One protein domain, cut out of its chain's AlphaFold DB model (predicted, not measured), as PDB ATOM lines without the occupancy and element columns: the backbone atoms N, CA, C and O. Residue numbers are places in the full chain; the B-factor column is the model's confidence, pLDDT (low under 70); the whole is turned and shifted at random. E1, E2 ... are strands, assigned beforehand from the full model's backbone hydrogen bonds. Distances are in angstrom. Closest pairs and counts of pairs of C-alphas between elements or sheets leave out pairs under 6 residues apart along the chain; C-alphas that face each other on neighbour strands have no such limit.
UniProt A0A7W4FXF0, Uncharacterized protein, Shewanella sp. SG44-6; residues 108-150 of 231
ATOM      1  N   TYR A 108     177.587 319.909 262.982       57.72
ATOM      2  CA  TYR A 108     176.562 320.147 261.939       57.72
ATOM      3  C   TYR A 108     176.873 319.431 260.626       57.72
ATOM      4  O   TYR A 108     176.015 319.364 259.746       57.72
ATOM      5  N   ARG A 109     178.085 318.876 260.501       58.75
ATOM      6  CA  ARG A 109     178.534 318.114 259.330       58.75
ATOM      7  C   ARG A 109     177.608 316.954 259.006       58.75
ATOM      8  O   ARG A 109     177.343 316.690 257.836       58.75
ATOM      9  N   LYS A 110     176.977 316.426 260.047       53.59
ATOM     10  CA  LYS A 110     176.105 315.257 260.058       53.59
ATOM     11  C   LYS A 110     174.745 315.419 259.355       53.59
ATOM     12  O   LYS A 110     173.816 314.720 259.759       53.59
ATOM     13  N   TYR A 111     174.577 316.378 258.417       56.56
ATOM     14  CA  TYR A 111     173.230 316.862 258.073       56.56
ATOM     15  C   TYR A 111     172.801 317.417 256.666       56.56
ATOM     16  O   TYR A 111     171.599 317.274 256.428       56.56
ATOM     17  N   TYR A 112     173.569 318.105 255.770       57.19
ATOM     18  CA  TYR A 112     172.917 319.197 254.950       57.19
ATOM     19  C   TYR A 112     173.007 319.411 253.391       57.19
ATOM     20  O   TYR A 112     171.979 319.733 252.791       57.19
ATOM     21  N   GLN A 113     174.153 319.393 252.694       61.19
ATOM     22  CA  GLN A 113     174.408 320.206 251.467       61.19
ATOM     23  C   GLN A 113     174.710 319.412 250.173       61.19
ATOM     24  O   GLN A 113     175.794 318.879 249.959       61.19
ATOM     25  N   VAL A 114     173.794 319.440 249.213       66.94
ATOM     26  CA  VAL A 114     173.763 318.510 248.072       66.94
ATOM     27  C   VAL A 114     174.925 318.625 247.052       66.94
ATOM     28  O   VAL A 114     175.057 319.649 246.389       66.94
ATOM     29  N   ILE A 115     175.710 317.550 246.858       78.00
ATOM     30  CA  ILE A 115     176.644 317.349 245.725       78.00
ATOM     31  C   ILE A 115     175.921 316.575 244.624       78.00
ATOM     32  O   ILE A 115     175.318 315.551 244.902       78.00
ATOM     33  N   ILE A 116     175.998 317.011 243.366       80.25
ATOM     34  CA  ILE A 116     175.427 316.249 242.244       80.25
ATOM     35  C   ILE A 116     176.530 315.395 241.616       80.25
ATOM     36  O   ILE A 116     177.545 315.928 241.167       80.25
ATOM     37  N   VAL A 117     176.334 314.076 241.587       83.31
ATOM     38  CA  VAL A 117     177.312 313.138 241.019       83.31
ATOM     39  C   VAL A 117     177.296 313.248 239.486       83.31
ATOM     40  O   VAL A 117     176.220 313.159 238.887       83.31
ATOM     41  N   PRO A 118     178.453 313.459 238.825       80.12
ATOM     42  CA  PRO A 118     178.515 313.575 237.374       80.12
ATOM     43  C   PRO A 118     178.144 312.252 236.698       80.12
ATOM     44  O   PRO A 118     178.585 311.178 237.105       80.12
ATOM     45  N   ILE A 119     177.339 312.351 235.643       81.44
ATOM     46  CA  ILE A 119     176.809 311.204 234.903       81.44
ATOM     47  C   ILE A 119     177.833 310.723 233.874       81.44
ATOM     48  O   ILE A 119     178.542 311.526 233.261       81.44
ATOM     49  N   SER A 120     177.885 309.410 233.658       83.44
ATOM     50  CA  SER A 120     178.730 308.806 232.632       83.44
ATOM     51  C   SER A 120     178.298 309.218 231.218       83.44
ATOM     52  O   SER A 120     177.112 309.294 230.906       83.44
ATOM     53  N   ASN A 121     179.254 309.434 230.315       82.94
ATOM     54  CA  ASN A 121     178.979 309.824 228.923       82.94
ATOM     55  C   ASN A 121     178.210 308.752 228.112       82.94
ATOM     56  O   ASN A 121     177.579 309.093 227.104       82.94
ATOM     57  N   ILE A 122     178.245 307.490 228.561       84.00
ATOM     58  CA  ILE A 122     177.515 306.332 228.011       84.00
ATOM     59  C   ILE A 122     176.085 306.168 228.566       84.00
ATOM     60  O   ILE A 122     175.391 305.219 228.195       84.00
ATOM     61  N   GLU A 123     175.627 307.085 229.416       88.44
ATOM     62  CA  GLU A 123     174.312 307.058 230.063       88.44
ATOM     63  C   GLU A 123     173.477 308.300 229.714       88.44
ATOM     64  O   GLU A 123     174.010 309.363 229.387       88.44
ATOM     65  N   ASN A 124     172.152 308.160 229.778       83.69
ATOM     66  CA  ASN A 124     171.199 309.264 229.693       83.69
ATOM     67  C   ASN A 124     170.611 309.550 231.089       83.69
ATOM     68  O   ASN A 124     170.173 308.603 231.748       83.69
ATOM     69  N   PRO A 125     170.535 310.821 231.536       87.31
ATOM     70  CA  PRO A 125     169.801 311.189 232.745       87.31
ATOM     71  C   PRO A 125     168.301 310.934 232.597       87.31
ATOM     72  O   PRO A 125     167.676 311.389 231.636       87.31
ATOM     73  N   LEU A 126     167.706 310.317 233.612       87.06
ATOM     74  CA  LEU A 126     166.266 310.329 233.837       87.06
ATOM     75  C   LEU A 126     165.871 311.535 234.710       87.06
ATOM     76  O   LEU A 126     166.705 312.240 235.285       87.06
ATOM     77  N   ALA A 127     164.563 311.791 234.787       78.00
ATOM     78  CA  ALA A 127     163.983 312.891 235.565       78.00
ATOM     79  C   ALA A 127     163.850 312.589 237.074       78.00
ATOM     80  O   ALA A 127     163.331 313.416 237.825       78.00
ATOM     81  N   THR A 128     164.274 311.402 237.508       81.94
ATOM     82  CA  THR A 128     164.261 310.946 238.900       81.94
ATOM     83  C   THR A 128     165.680 310.904 239.471       81.94
ATOM     84  O   THR A 128     166.671 310.886 238.738       81.94
ATOM     85  N   PHE A 129     165.766 310.982 240.797       82.00
ATOM     86  CA  PHE A 129     167.012 311.163 241.529       82.00
ATOM     87  C   PHE A 129     167.042 310.257 242.754       82.00
ATOM     88  O   PHE A 129     166.035 310.110 243.453       82.00
ATOM     89  N   VAL A 130     168.232 309.756 243.063       79.94
ATOM     90  CA  VAL A 130     168.557 309.085 244.316       79.94
ATOM     91  C   VAL A 130     169.454 310.016 245.127       79.94
ATOM     92  O   VAL A 130     170.646 310.164 244.853       79.94
ATOM     93  N   ASP A 131     168.868 310.662 246.133       79.00
ATOM     94  CA  ASP A 131     169.613 311.450 247.114       79.00
ATOM     95  C   ASP A 131     170.284 310.514 248.124       79.00
ATOM     96  O   ASP A 131     169.615 309.801 248.874       79.00
ATOM     97  N   THR A 132     171.612 310.546 248.160       67.12
ATOM     98  CA  THR A 132     172.447 309.878 249.164       67.12
ATOM     99  C   THR A 132     173.022 310.954 250.076       67.12
ATOM    100  O   THR A 132     173.518 311.953 249.583       67.12
ATOM    101  N   ILE A 133     172.953 310.808 251.394       69.69
ATOM    102  CA  ILE A 133     173.440 311.831 252.336       69.69
ATOM    103  C   ILE A 133     174.908 311.532 252.704       69.69
ATOM    104  O   ILE A 133     175.279 310.362 252.783       69.69
ATOM    105  N   ASP A 134     175.749 312.557 252.871       58.06
ATOM    106  CA  ASP A 134     177.178 312.440 253.214       58.06
ATOM    107  C   ASP A 134     177.533 313.444 254.325       58.06
ATOM    108  O   ASP A 134     177.891 314.613 254.155       58.06
ATOM    109  N   ASP A 135     177.347 312.904 255.518       55.50
ATOM    110  CA  ASP A 135     177.311 313.546 256.821       55.50
ATOM    111  C   ASP A 135     178.711 313.895 257.387       55.50
ATOM    112  O   ASP A 135     178.828 314.371 258.516       55.50
ATOM    113  N   ASP A 136     179.781 313.712 256.603       46.66
ATOM    114  CA  ASP A 136     181.171 313.965 257.027       46.66
ATOM    115  C   ASP A 136     181.787 315.212 256.369       46.66
ATOM    116  O   ASP A 136     182.800 315.747 256.833       46.66
ATOM    117  N   LEU A 137     181.136 315.758 255.334       56.12
ATOM    118  CA  LEU A 137     181.533 317.014 254.686       56.12
ATOM    119  C   LEU A 137     180.495 318.150 254.808       56.12
ATOM    120  O   LEU A 137     180.765 319.244 254.312       56.12
ATOM    121  N   PHE A 138     179.385 317.938 255.530       60.00
ATOM    122  CA  PHE A 138     178.128 318.712 255.512       60.00
ATOM    123  C   PHE A 138     177.269 318.405 254.286       60.00
ATOM    124  O   PHE A 138     176.487 319.279 253.947       60.00
ATOM    125  N   ILE A 139     177.391 317.273 253.576       58.22
ATOM    126  CA  ILE A 139     176.923 317.148 252.178       58.22
ATOM    127  C   ILE A 139     175.836 316.080 251.902       58.22
ATOM    128  O   ILE A 139     175.385 315.366 252.790       58.22
ATOM    129  N   ILE A 140     175.317 316.034 250.662       72.81
ATOM    130  CA  ILE A 140     174.299 315.067 250.184       72.81
ATOM    131  C   ILE A 140     174.564 314.715 248.703       72.81
ATOM    132  O   ILE A 140     174.159 315.439 247.805       72.81
ATOM    133  N   ASN A 141     175.244 313.612 248.408       75.56
ATOM    134  CA  ASN A 141     175.435 313.095 247.047       75.56
ATOM    135  C   ASN A 141     174.109 312.702 246.328       75.56
ATOM    136  O   ASN A 141     173.626 311.575 246.428       75.56
ATOM    137  N   ARG A 142     173.535 313.625 245.549       83.38
ATOM    138  CA  ARG A 142     172.418 313.428 244.608       83.38
ATOM    139  C   ARG A 142     172.902 312.787 243.310       83.38
ATOM    140  O   ARG A 142     173.645 313.396 242.541       83.38
ATOM    141  N   VAL A 143     172.425 311.579 243.042       85.12
ATOM    142  CA  VAL A 143     172.677 310.829 241.807       85.12
ATOM    143  C   VAL A 143     171.422 310.896 240.935       85.12
ATOM    144  O   VAL A 143     170.309 310.788 241.446       85.12
ATOM    145  N   HIS A 144     171.571 311.094 239.627       84.19
ATOM    146  CA  HIS A 144     170.459 310.879 238.697       84.19
ATOM    147  C   HIS A 144     170.195 309.380 238.549       84.19
ATOM    148  O   HIS A 144     171.145 308.607 238.435       84.19
ATOM    149  N   ASP A 145     168.932 308.971 238.452       84.69
ATOM    150  CA  ASP A 145     168.647 307.687 237.811       84.69
ATOM    151  C   ASP A 145     169.054 307.782 236.335       84.69
ATOM    152  O   ASP A 145     168.877 308.828 235.700       84.69
ATOM    153  N   THR A 146     169.600 306.706 235.774       87.88
ATOM    154  CA  THR A 146     170.091 306.696 234.394       87.88
ATOM    155  C   THR A 146     169.605 305.484 233.610       87.88
ATOM    156  O   THR A 146     169.266 304.437 234.164       87.88
ATOM    157  N   GLU A 147     169.576 305.632 232.287       88.75
ATOM    158  CA  GLU A 147     169.430 304.516 231.354       88.75
ATOM    159  C   GLU A 147     170.656 304.436 230.426       88.75
ATOM    160  O   GLU A 147     171.229 305.472 230.064       88.75
ATOM    161  N   PRO A 148     171.100 303.230 230.026       87.50
ATOM    162  CA  PRO A 148     172.222 303.091 229.111       87.50
ATOM    163  C   PRO A 148     171.839 303.611 227.725       87.50
ATOM    164  O   PRO A 148     170.775 303.290 227.189       87.50
ATOM    165  N   LYS A 149     172.747 304.361 227.101       88.50
ATOM    166  CA  LYS A 149     172.585 304.795 225.711       88.50
ATOM    167  C   LYS A 149     172.493 303.603 224.748       88.50
ATOM    168  O   LYS A 149     172.957 302.501 225.062       88.50
ATOM    169  N   PRO A 150     171.943 303.791 223.532       90.12
ATOM    170  CA  PRO A 150     171.912 302.737 222.524       90.12
ATOM    171  C   PRO A 150     173.310 302.155 222.280       90.12
ATOM    172  O   PRO A 150     174.277 302.904 222.141       90.12
TER     173      PRO A 150
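What this domain is: This is residues 108 to 150 of the 231 residues of an uncharacterized protein of Shewanella sp. SG44-6 (UniProt A0A7W4FXF0). The model is a thin, loose ribbon of three strands: short E1 lies beside the first part of long E3, and bent E2 pairs with the rest of E3 as a hairpin. The 43 printed residues hold no named helix and E1, E2, E3 in one mixed sheet, order E1, E3, E2, class all strand. The rod is loose, with a radius of gyration of the C-alphas of 12.3 A and spans of 43 by 16 by 9 A.

How they stand to each other: Edge strand E1, residues 113 to 116, is parallel to inner strand E3, residues 139 to 148, at 24 degrees; N 142 and O 115, 2.7 A apart, are within hydrogen-bond range. Edge strand E2, residues 123 to 131, bends by 92 degrees at residue 127. E2 and E3 form a hairpin, antiparallel at 144 degrees, with N 126 and O 145 within hydrogen-bond range at 2.8 A. The pairing is staggered: E3 pairs with E1 over residues 139 to 142 and with E2 over 142 to 148.

Where its parts are: E1 begins at C-alpha 113 (174.408, 320.206, 251.467). E3, 27.4 A long, ends at C-alpha 148 (172.222, 303.091, 229.111).

The domain as a whole: The printed part has no cut, and both links are short. Residues 108 to 114 and 132 to 139 have pLDDT under 70.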